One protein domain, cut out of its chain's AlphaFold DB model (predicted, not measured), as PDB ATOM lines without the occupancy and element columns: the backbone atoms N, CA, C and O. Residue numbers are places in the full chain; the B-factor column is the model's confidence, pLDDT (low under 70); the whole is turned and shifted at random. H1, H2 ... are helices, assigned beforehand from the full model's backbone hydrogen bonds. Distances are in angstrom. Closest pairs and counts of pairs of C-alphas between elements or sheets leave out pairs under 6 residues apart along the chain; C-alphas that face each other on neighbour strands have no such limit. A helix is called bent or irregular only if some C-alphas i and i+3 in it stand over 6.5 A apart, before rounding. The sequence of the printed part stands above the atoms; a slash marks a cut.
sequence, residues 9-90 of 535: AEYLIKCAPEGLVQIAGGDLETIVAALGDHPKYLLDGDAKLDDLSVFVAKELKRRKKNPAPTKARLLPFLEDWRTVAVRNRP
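This is residues 9 to 90 of the 535 residues of the protein "FRG domain protein" of Sinorhizobium sp. RAC02 (UniProt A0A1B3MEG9). Two longer helices, H5 and H6, meet where H6 begins and spread apart as a wide V, and the short helices H1 to H4 gather round them: H4 packs on H6, H3 on H5, H1 on H3, and H2 lies beside H6. The link from H5 to H6, with Asn 66, and the last residue, Pro 90, lie at the two far ends. The printed part has 82 residues with six named helices, H1 to H6 in chain order, and no named strand; the class is all helix, and the packing is mostly crossed. It is compact, with a radius of gyration of the C-alphas of 11.5 A, and elongated in outline, spanning 35 by 22 by 22 A.

Find C-alpha 71 at (12.704, 20.153, 14.387); from there H6, residues 71 to 87, runs 24.0 A to C-alpha 87 at (18.219, 2.110, 29.211). H6 is irregular, but only just: C-alphas 73 and 76 are 6.7 A apart. H5, residues 50 to 62, covers 18.8 A. Look earlier for H4, residues 38 to 43, H3, residues 28 to 34, and H2, residues 18 to 24. H1, residues 9 to 14, begins at C-alpha 9, (14.048, -1.808, 14.149).

Start at H6, whose residues 71 to 78 alone touch H5 at a steep tilt of 64 degrees, opposite ways; the closest C-alphas, of Ser 53 and Lys 71, are 5.8 A apart. H4 touches H6 at a steep tilt of 51 degrees, the same way, with the C-alphas of Leu 42 and Arg 82 closest at 4.4 A. H2 only just touches H6, at its residues 74 to 77 alone, with 3 pairs of C-alphas within 8 A; Leu 20 and Phe 77 have the closest C-alphas, at 6.2 A. On H5, residues 56 to 60 alone touch H3, about perpendicular at 74 degrees, with the C-alphas of Ile 31 and Glu 59 closest at 6.8 A. H1 touches H3 at a shallow tilt of 24 degrees, opposite ways, with the C-alphas of Ala 9 and Val 32 closest at 6.7 A. H3 and H6 are apart. In H1, H2, H3 and H5 every O i to N i+4 pair is within hydrogen-bond range; H6 has 11 of 13, and H4 has 0 of 2 but 3 of 3 O i to N i+3 pairs.

The C-alphas farthest apart, of Asn 66 and Pro 90, are 35.8 A apart. The printed part has no cut and no long link. Look at residue 26 and residues 64 to 69 for pLDDT under 70; the mean of the printed part is 82.3.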
ATOM      1  N   ALA A   9      15.162  -2.669  14.534       84.38
ATOM      2  CA  ALA A   9      14.048  -1.808  14.149       84.38
ATOM      3  C   ALA A   9      12.801  -2.110  14.995       84.38
ATOM      4  O   ALA A   9      12.206  -1.197  15.565       84.38
ATOM      5  N   GLU A  10      12.455  -3.389  15.147       86.00
ATOM      6  CA  GLU A  10      11.336  -3.866  15.960       86.00
ATOM      7  C   GLU A  10      11.502  -3.488  17.434       86.00
ATOM      8  O   GLU A  10      10.533  -3.103  18.093       86.00
ATOM      9  N   TYR A  11      12.728  -3.571  17.958       88.44
ATOM     10  CA  TYR A  11      13.048  -3.108  19.304       88.44
ATOM     11  C   TYR A  11      12.830  -1.597  19.451       88.44
ATOM     12  O   TYR A  11      12.105  -1.163  20.347       88.44
ATOM     13  N   LEU A  12      13.387  -0.795  18.541       88.62
ATOM     14  CA  LEU A  12      13.240   0.656  18.575       88.62
ATOM     15  C   LEU A  12      11.770   1.066  18.485       88.62
ATOM     16  O   LEU A  12      11.337   1.917  19.255       88.62
ATOM     17  N   ILE A  13      10.973   0.427  17.630       88.44
ATOM     18  CA  ILE A  13       9.531   0.690  17.527       88.44
ATOM     19  C   ILE A  13       8.824   0.473  18.874       88.44
ATOM     20  O   ILE A  13       8.003   1.303  19.261       88.44
ATOM     21  N   LYS A  14       9.173  -0.580  19.627       88.12
ATOM     22  CA  LYS A  14       8.613  -0.832  20.971       88.12
ATOM     23  C   LYS A  14       9.012   0.226  22.001       88.12
ATOM     24  O   LYS A  14       8.261   0.463  22.941       88.12
ATOM     25  N   CYS A  15      10.175   0.852  21.839       90.12
ATOM     26  CA  CYS A  15      10.656   1.917  22.721       90.12
ATOM     27  C   CYS A  15      10.101   3.306  22.374       90.12
ATOM     28  O   CYS A  15      10.391   4.265  23.088       90.12
ATOM     29  N   ALA A  16       9.354   3.445  21.276       89.62
ATOM     30  CA  ALA A  16       8.920   4.749  20.803       89.62
ATOM     31  C   ALA A  16       7.891   5.395  21.751       89.62
ATOM     32  O   ALA A  16       6.907   4.751  22.124       89.62
ATOM     33  N   PRO A  17       8.059   6.680  22.114       90.19
ATOM     34  CA  PRO A  17       7.140   7.359  23.016       90.19
ATOM     35  C   PRO A  17       5.771   7.566  22.356       90.19
ATOM     36  O   PRO A  17       5.680   7.885  21.167       90.19
ATOM     37  N   GLU A  18       4.692   7.465  23.140       86.00
ATOM     38  CA  GLU A  18       3.309   7.573  22.646       86.00
ATOM     39  C   GLU A  18       3.060   8.853  21.840       86.00
ATOM     40  O   GLU A  18       2.393   8.828  20.804       86.00
ATOM     41  N   GLY A  19       3.646   9.975  22.270       83.38
ATOM     42  CA  GLY A  19       3.543  11.248  21.557       83.38
ATOM     43  C   GLY A  19       4.107  11.175  20.135       83.38
ATOM     44  O   GLY A  19       3.512  11.728  19.208       83.38
ATOM     45  N   LEU A  20       5.198  10.433  19.927       83.38
ATOM     46  CA  LEU A  20       5.767  10.221  18.600       83.38
ATOM     47  C   LEU A  20       4.920   9.254  17.770       83.38
ATOM     48  O   LEU A  20       4.719   9.506  16.585       83.38
ATOM     49  N   VAL A  21       4.358   8.207  18.381       84.88
ATOM     50  CA  VAL A  21       3.433   7.275  17.708       84.88
ATOM     51  C   VAL A  21       2.185   8.013  17.207       84.88
ATOM     52  O   VAL A  21       1.758   7.823  16.064       84.88
ATOM     53  N   GLN A  22       1.639   8.932  18.008       82.75
ATOM     54  CA  GLN A  22       0.520   9.796  17.615       82.75
ATOM     55  C   GLN A  22       0.913  10.752  16.476       82.75
ATOM     56  O   GLN A  22       0.188  10.887  15.483       82.75
ATOM     57  N   ILE A  23       2.097  11.371  16.563       78.50
ATOM     58  CA  ILE A  23       2.650  12.225  15.499       78.50
ATOM     59  C   ILE A  23       2.901  11.426  14.215       78.50
ATOM     60  O   ILE A  23       2.664  11.960  13.133       78.50
ATOM     61  N   ALA A  24       3.289  10.154  14.303       76.25
ATOM     62  CA  ALA A  24       3.444   9.228  13.182       76.25
ATOM     63  C   ALA A  24       2.098   8.702  12.650       76.25
ATOM     64  O   ALA A  24       1.974   8.430  11.464       76.25
ATOM     65  N   GLY A  25       1.033   8.695  13.462       72.19
ATOM     66  CA  GLY A  25      -0.324   8.295  13.048       72.19
ATOM     67  C   GLY A  25      -0.436   6.813  12.745       72.19
ATOM     68  O   GLY A  25      -1.127   6.453  11.800       72.19
ATOM     69  N   GLY A  26       0.286   5.991  13.506       69.06
ATOM     70  CA  GLY A  26       0.312   4.540  13.327       69.06
ATOM     71  C   GLY A  26       1.290   4.034  12.264       69.06
ATOM     72  O   GLY A  26       1.444   2.831  12.135       69.06
ATOM     73  N   ASP A  27       1.994   4.913  11.547       75.81
ATOM     74  CA  ASP A  27       2.899   4.542  10.443       75.81
ATOM     75  C   ASP A  27       4.388   4.560  10.852       75.81
ATOM     76  O   ASP A  27       5.279   4.921  10.081       75.81
ATOM     77  N   LEU A  28       4.666   4.249  12.123       82.25
ATOM     78  CA  LEU A  28       6.013   4.344  12.689       82.25
ATOM     79  C   LEU A  28       6.972   3.316  12.073       82.25
ATOM     80  O   LEU A  28       8.121   3.653  11.806       82.25
ATOM     81  N   GLU A  29       6.494   2.103  11.795       82.44
ATOM     82  CA  GLU A  29       7.261   1.039  11.131       82.44
ATOM     83  C   GLU A  29       7.853   1.509   9.805       82.44
ATOM     84  O   GLU A  29       9.059   1.414   9.573       82.44
ATOM     85  N   THR A  30       7.020   2.100   8.952       79.88
ATOM     86  CA  THR A  30       7.472   2.561   7.644       79.88
ATOM     87  C   THR A  30       8.363   3.800   7.743       79.88
ATOM     88  O   THR A  30       9.179   4.031   6.849       79.88
ATOM     89  N   ILE A  31       8.223   4.608   8.801       80.75
ATOM     90  CA  ILE A  31       9.157   5.705   9.088       80.75
ATOM     91  C   ILE A  31      10.520   5.128   9.470       80.75
ATOM     92  O   ILE A  31      11.508   5.510   8.857       80.75
ATOM     93  N   VAL A  32      10.580   4.183  10.412       83.25
ATOM     94  CA  VAL A  32      11.833   3.534  10.837       83.25
ATOM     95  C   VAL A  32      12.518   2.839   9.660       83.25
ATOM     96  O   VAL A  32      13.707   3.054   9.444       83.25
ATOM     97  N   ALA A  33      11.766   2.118   8.828       81.25
ATOM     98  CA  ALA A  33      12.287   1.510   7.603       81.25
ATOM     99  C   ALA A  33      12.858   2.544   6.611       81.25
ATOM    100  O   ALA A  33      13.849   2.277   5.934       81.25
ATOM    101  N   ALA A  34      12.265   3.739   6.522       80.69
ATOM    102  CA  ALA A  34      12.743   4.808   5.645       80.69
ATOM    103  C   ALA A  34      13.978   5.553   6.188       80.69
ATOM    104  O   ALA A  34      14.639   6.256   5.422       80.69
ATOM    105  N   LEU A  35      14.294   5.416   7.482       77.25
ATOM    106  CA  LEU A  35      15.452   6.057   8.119       77.25
ATOM    107  C   LEU A  35      16.779   5.325   7.854       77.25
ATOM    108  O   LEU A  35      17.840   5.865   8.170       77.25
ATOM    109  N   GLY A  36      16.741   4.129   7.265       78.56
ATOM    110  CA  GLY A  36      17.930   3.330   6.982       78.56
ATOM    111  C   GLY A  36      18.753   3.068   8.241       78.56
ATOM    112  O   GLY A  36      18.199   2.566   9.211       78.56
ATOM    113  N   ASP A  37      20.033   3.457   8.251       75.50
ATOM    114  CA  ASP A  37      20.944   3.239   9.392       75.50
ATOM    115  C   ASP A  37      20.835   4.304  10.485       75.50
ATOM    116  O   ASP A  37      21.401   4.160  11.562       75.50
ATOM    117  N   HIS A  38      20.127   5.404  10.229       78.38
ATOM    118  CA  HIS A  38      20.038   6.528  11.163       78.38
ATOM    119  C   HIS A  38      19.357   6.191  12.506       78.38
ATOM    120  O   HIS A  38      19.689   6.838  13.500       78.38
ATOM    121  N   PRO A  39      18.462   5.186  12.624       81.12
ATOM    122  CA  PRO A  39      17.949   4.755  13.920       81.12
ATOM    123  C   PRO A  39      19.035   4.258  14.885       81.12
ATOM    124  O   PRO A  39      18.789   4.269  16.086       81.12
ATOM    125  N   LYS A  40      20.245   3.902  14.420       77.75
ATOM    126  CA  LYS A  40      21.364   3.544  15.312       77.75
ATOM    127  C   LYS A  40      21.766   4.679  16.258       77.75
ATOM    128  O   LYS A  40      22.203   4.417  17.366       77.75
ATOM    129  N   TYR A  41      21.518   5.938  15.885       83.25
ATOM    130  CA  TYR A  41      21.733   7.081  16.780       83.25
ATOM    131  C   TYR A  41      20.802   7.066  18.004       83.25
ATOM    132  O   TYR A  41      21.122   7.660  19.025       83.25
ATOM    133  N   LEU A  42      19.660   6.366  17.943       86.31
ATOM    134  CA  LEU A  42      18.804   6.134  19.118       86.31
ATOM    135  C   LEU A  42      19.390   5.073  20.062       86.31
ATOM    136  O   LEU A  42      18.900   4.904  21.177       86.31
ATOM    137  N   LEU A  43      20.423   4.361  19.612       83.56
ATOM    138  CA  LEU A  43      21.187   3.393  20.382       83.56
ATOM    139  C   LEU A  43      22.552   3.944  20.830       83.56
ATOM    140  O   LEU A  43      23.321   3.238  21.473       83.56
ATOM    141  N   ASP A  44      22.847   5.209  20.587       83.75
ATOM    142  CA  ASP A  44      24.077   5.828  21.063       83.75
ATOM    143  C   ASP A  44      23.708   6.985  21.998       83.75
ATOM    144  O   ASP A  44      23.074   7.961  21.590       83.75
ATOM    145  N   GLY A  45      24.067   6.847  23.277       81.00
ATOM    146  CA  GLY A  45      23.788   7.846  24.312       81.00
ATOM    147  C   GLY A  45      24.478   9.190  24.061       81.00
ATOM    148  O   GLY A  45      23.977  10.223  24.512       81.00
ATOM    149  N   ASP A  46      25.549   9.200  23.274       82.81
ATOM    150  CA  ASP A  46      26.355  10.379  22.961       82.81
ATOM    151  C   ASP A  46      26.060  10.938  21.555       82.81
ATOM    152  O   ASP A  46      26.466  12.058  21.219       82.81
ATOM    153  N   ALA A  47      25.285  10.215  20.737       83.69
ATOM    154  CA  ALA A  47      24.917  10.651  19.394       83.69
ATOM    155  C   ALA A  47      24.066  11.927  19.386       83.69
ATOM    156  O   ALA A  47      23.038  12.040  20.057       83.69
ATOM    157  N   LYS A  48      24.429  12.873  18.513       85.69
ATOM    158  CA  LYS A  48      23.625  14.074  18.257       85.69
ATOM    159  C   LYS A  48      22.402  13.730  17.407       85.69
ATOM    160  O   LYS A  48      22.530  13.296  16.265       85.69
ATOM    161  N   LEU A  49      21.208  14.011  17.927       87.00
ATOM    162  CA  LEU A  49      19.938  13.707  17.253       87.00
ATOM    163  C   LEU A  49      19.481  14.797  16.265       87.00
ATOM    164  O   LEU A  49      18.406  14.687  15.669       87.00
ATOM    165  N   ASP A  50      20.284  15.845  16.064       84.00
ATOM    166  CA  ASP A  50      19.987  16.938  15.137       84.00
ATOM    167  C   ASP A  50      19.732  16.439  13.714       84.00
ATOM    168  O   ASP A  50      18.721  16.813  13.114       84.00
ATOM    169  N   ASP A  51      20.592  15.564  13.197       81.50
ATOM    170  CA  ASP A  51      20.453  15.024  11.845       81.50
ATOM    171  C   ASP A  51      19.248  14.083  11.763       81.50
ATOM    172  O   ASP A  51      18.393  14.241  10.886       81.50
ATOM    173  N   LEU A  52      19.084  13.191  12.748       84.00
ATOM    174  CA  LEU A  52      17.933  12.287  12.827       84.00
ATOM    175  C   LEU A  52      16.603  13.059  12.833       84.00
ATOM    176  O   LEU A  52      15.669  12.701  12.114       84.00
ATOM    177  N   SER A  53      16.527  14.171  13.569       85.00
ATOM    178  CA  SER A  53      15.333  15.021  13.627       85.00
ATOM    179  C   SER A  53      14.967  15.648  12.276       85.00
ATOM    180  O   SER A  53      13.782  15.754  11.947       85.00
ATOM    181  N   VAL A  54      15.964  16.014  11.461       84.12
ATOM    182  CA  VAL A  54      15.760  16.556  10.109       84.12
ATOM    183  C   VAL A  54      15.221  15.473   9.177       84.12
ATOM    184  O   VAL A  54      14.275  15.724   8.422       84.12
ATOM    185  N   PHE A  55      15.772  14.262   9.254       83.31
ATOM    186  CA  PHE A  55      15.309  13.124   8.459       83.31
ATOM    187  C   PHE A  55      13.877  12.712   8.816       83.31
ATOM    188  O   PHE A  55      13.035  12.602   7.921       83.31
ATOM    189  N   VAL A  56      13.560  12.582  10.108       84.56
ATOM    190  CA  VAL A  56      12.203  12.253  10.580       84.56
ATOM    191  C   VAL A  56      11.195  13.320  10.139       84.56
ATOM    192  O   VAL A  56      10.124  12.990   9.625       84.56
ATOM    193  N   ALA A  57      11.538  14.608  10.252       83.56
ATOM    194  CA  ALA A  57      10.675  15.698   9.790       83.56
ATOM    195  C   ALA A  57      10.406  15.636   8.275       83.56
ATOM    196  O   ALA A  57       9.271  15.845   7.830       83.56
ATOM    197  N   LYS A  58      11.436  15.335   7.472       84.50
ATOM    198  CA  LYS A  58      11.323  15.193   6.012       84.50
ATOM    199  C   LYS A  58      10.391  14.042   5.635       84.50
ATOM    200  O   LYS A  58       9.553  14.212   4.746       84.50
ATOM    201  N   GLU A  59      10.494  12.913   6.328       84.12
ATOM    202  CA  GLU A  59       9.673  11.734   6.062       84.12
ATOM    203  C   GLU A  59       8.205  11.943   6.467       84.12
ATOM    204  O   GLU A  59       7.295  11.642   5.693       84.12
ATOM    205  N   LEU A  60       7.954  12.587   7.613       81.12
ATOM    206  CA  LEU A  60       6.603  12.973   8.037       81.12
ATOM    207  C   LEU A  60       5.952  13.978   7.071       81.12
ATOM    208  O   LEU A  60       4.756  13.879   6.777       81.12
ATOM    209  N   LYS A  61       6.735  14.917   6.521       79.94
ATOM    210  CA  LYS A  61       6.267  15.873   5.505       79.94
ATOM    211  C   LYS A  61       5.922  15.182   4.184       79.94
ATOM    212  O   LYS A  61       4.905  15.513   3.573       79.94
ATOM    213  N   ARG A  62       6.732  14.206   3.750       79.69
ATOM    214  CA  ARG A  62       6.480  13.401   2.538       79.69
ATOM    215  C   ARG A  62       5.127  12.683   2.606       79.69
ATOM    216  O   ARG A  62       4.441  12.575   1.594       79.69
ATOM    217  N   ARG A  63       4.707  12.276   3.806       73.44
ATOM    218  CA  ARG A  63       3.462  11.535   4.063       73.44
ATOM    219  C   ARG A  63       2.224  12.411   4.302       73.44
ATOM    220  O   ARG A  63       1.223  11.933   4.821       73.44
ATOM    221  N   LYS A  64       2.255  13.687   3.891       65.12
ATOM    222  CA  LYS A  64       1.105  14.621   3.905       65.12
ATOM    223  C   LYS A  64       0.472  14.877   5.287       65.12
ATOM    224  O   LYS A  64      -0.678  15.308   5.357       65.12
ATOM    225  N   LYS A  65       1.209  14.710   6.392       62.09
ATOM    226  CA  LYS A  65       0.769  15.219   7.702       62.09
ATOM    227  C   LYS A  65       0.979  16.729   7.763       62.09
ATOM    228  O   LYS A  65       2.103  17.189   7.939       62.09
ATOM    229  N   ASN A  66      -0.094  17.498   7.576       57.94
ATOM    230  CA  ASN A  66      -0.059  18.958   7.643       57.94
ATOM    231  C   ASN A  66      -0.757  19.466   8.919       57.94
ATOM    232  O   ASN A  66      -1.902  19.080   9.151       57.94
ATOM    233  N   PRO A  67      -0.123  20.353   9.712       59.50
ATOM    234  CA  PRO A  67       1.246  20.862   9.568       59.50
ATOM    235  C   PRO A  67       2.308  19.838  10.013       59.50
ATOM    236  O   PRO A  67       2.156  19.181  11.045       59.50
ATOM    237  N   ALA A  68       3.400  19.729   9.250       64.12
ATOM    238  CA  ALA A  68       4.526  18.867   9.603       64.12
ATOM    239  C   ALA A  68       5.210  19.383  10.888       64.12
ATOM    240  O   ALA A  68       5.428  20.593  11.015       64.12
ATOM    241  N   PRO A  69       5.548  18.507  11.851       69.88
ATOM    242  CA  PRO A  69       6.187  18.926  13.092       69.88
ATOM    243  C   PRO A  69       7.565  19.546  12.819       69.88
ATOM    244  O   PRO A  69       8.340  19.053  12.001       69.88
ATOM    245  N   THR A  70       7.866  20.655  13.497       77.50
ATOM    246  CA  THR A  70       9.162  21.340  13.411       77.50
ATOM    247  C   THR A  70      10.257  20.542  14.119       77.50
ATOM    248  O   THR A  70       9.979  19.799  15.059       77.50
ATOM    249  N   LYS A  71      11.524  20.752  13.731       77.81
ATOM    250  CA  LYS A  71      12.704  20.153  14.387       77.81
ATOM    251  C   LYS A  71      12.659  20.290  15.916       77.81
ATOM    252  O   LYS A  71      12.777  19.301  16.628       77.81
ATOM    253  N   ALA A  72      12.402  21.506  16.403       78.81
ATOM    254  CA  ALA A  72      12.311  21.805  17.834       78.81
ATOM    255  C   ALA A  72      11.201  21.020  18.554       78.81
ATOM    256  O   ALA A  72      11.313  20.750  19.743       78.81
ATOM    257  N   ARG A  73      10.137  20.631  17.837       83.19
ATOM    258  CA  ARG A  73       9.046  19.822  18.386       83.19
ATOM    259  C   ARG A  73       9.377  18.328  18.412       83.19
ATOM    260  O   ARG A  73       8.811  17.626  19.237       83.19
ATOM    261  N   LEU A  74      10.242  17.841  17.519       84.50
ATOM    262  CA  LEU A  74      10.626  16.425  17.442       84.50
ATOM    263  C   LEU A  74      11.774  16.064  18.383       84.50
ATOM    264  O   LEU A  74      11.769  14.960  18.913       84.50
ATOM    265  N   LEU A  75      12.732  16.974  18.591       88.12
ATOM    266  CA  LEU A  75      13.939  16.698  19.374       88.12
ATOM    267  C   LEU A  75      13.633  16.103  20.766       88.12
ATOM    268  O   LEU A  75      14.200  15.058  21.060       88.12
ATOM    269  N   PRO A  76      12.689  16.643  21.572       90.44
ATOM    270  CA  PRO A  76      12.372  16.060  22.879       90.44
ATOM    271  C   PRO A  76      11.848  14.621  22.788       90.44
ATOM    272  O   PRO A  76      12.240  13.775  23.578       90.44
ATOM    273  N   PHE A  77      11.021  14.307  21.784       90.44
ATOM    274  CA  PHE A  77      10.526  12.941  21.591       90.44
ATOM    275  C   PHE A  77      11.627  11.975  21.153       90.44
ATOM    276  O   PHE A  77      11.583  10.805  21.516       90.44
ATOM    277  N   LEU A  78      12.593  12.434  20.354       90.25
ATOM    278  CA  LEU A  78      13.734  11.610  19.950       90.25
ATOM    279  C   LEU A  78      14.688  11.369  21.127       90.25
ATOM    280  O   LEU A  78      15.206  10.267  21.260       90.25
ATOM    281  N   GLU A  79      14.866  12.364  21.996       90.94
ATOM    282  CA  GLU A  79      15.627  12.236  23.243       90.94
ATOM    283  C   GLU A  79      14.971  11.256  24.222       90.94
ATOM    284  O   GLU A  79      15.641  10.362  24.745       90.94
ATOM    285  N   ASP A  80      13.652  11.354  24.413       91.31
ATOM    286  CA  ASP A  80      12.885  10.398  25.217       91.31
ATOM    287  C   ASP A  80      12.993   8.983  24.634       91.31
ATOM    288  O   ASP A  80      13.247   8.019  25.358       91.31
ATOM    289  N   TRP A  81      12.862   8.856  23.309       91.69
ATOM    290  CA  TRP A  81      12.990   7.579  22.611       91.69
ATOM    291  C   TRP A  81      14.374   6.959  22.818       91.69
ATOM    292  O   TRP A  81      14.473   5.804  23.235       91.69
ATOM    293  N   ARG A  82      15.442   7.737  22.598       91.19
ATOM    294  CA  ARG A  82      16.825   7.321  22.850       91.19
ATOM    295  C   ARG A  82      17.023   6.908  24.303       91.19
ATOM    296  O   ARG A  82      17.586   5.855  24.565       91.19
ATOM    297  N   THR A  83      16.520   7.694  25.252       90.56
ATOM    298  CA  THR A  83      16.657   7.405  26.688       90.56
ATOM    299  C   THR A  83      16.059   6.042  27.039       90.56
ATOM    300  O   THR A  83      16.694   5.242  27.728       90.56
ATOM    301  N   VAL A  84      14.862   5.738  26.529       90.81
ATOM    302  CA  VAL A  84      14.207   4.437  26.738       90.81
ATOM    303  C   VAL A  84      14.967   3.305  26.033       90.81
ATOM    304  O   VAL A  84      15.172   2.249  26.635       90.81
ATOM    305  N   ALA A  85      15.409   3.526  24.792       89.81
ATOM    306  CA  ALA A  85      16.116   2.538  23.975       89.81
ATOM    307  C   ALA A  85      17.547   2.231  24.462       89.81
ATOM    308  O   ALA A  85      18.054   1.128  24.275       89.81
ATOM    309  N   VAL A  86      18.227   3.192  25.087       88.00
ATOM    310  CA  VAL A  86      19.541   2.981  25.711       88.00
ATOM    311  C   VAL A  86      19.379   2.250  27.039       88.00
ATOM    312  O   VAL A  86      20.086   1.280  27.296       88.00
ATOM    313  N   ARG A  87      18.417   2.670  27.869       87.56
ATOM    314  CA  ARG A  87      18.219   2.110  29.211       87.56
ATOM    315  C   ARG A  87      17.813   0.635  29.203       87.56
ATOM    316  O   ARG A  87      18.288  -0.120  30.042       87.56
ATOM    317  N   ASN A  88      16.921   0.238  28.297       86.38
ATOM    318  CA  ASN A  88      16.307  -1.097  28.296       86.38
ATOM    319  C   ASN A  88      16.857  -1.986  27.180       86.38
ATOM    320  O   ASN A  88      16.121  -2.779  26.595       86.38
ATOM    321  N   ARG A  89      18.106  -1.758  26.795       87.19
ATOM    322  CA  ARG A  89      18.726  -2.359  25.624       87.19
ATOM    323  C   ARG A  89      18.993  -3.849  25.822       87.19
ATOM    324  O   ARG A  89      19.804  -4.205  26.675       87.19
ATOM    325  N   PRO A  90      18.411  -4.718  24.984       91.69
ATOM    326  CA  PRO A  90      18.719  -6.132  25.018       91.69
ATOM    327  C   PRO A  90      20.156  -6.377  24.576       91.69
ATOM    328  O   PRO A  90      20.527  -6.040  23.449       91.69
TER     329      PRO A  90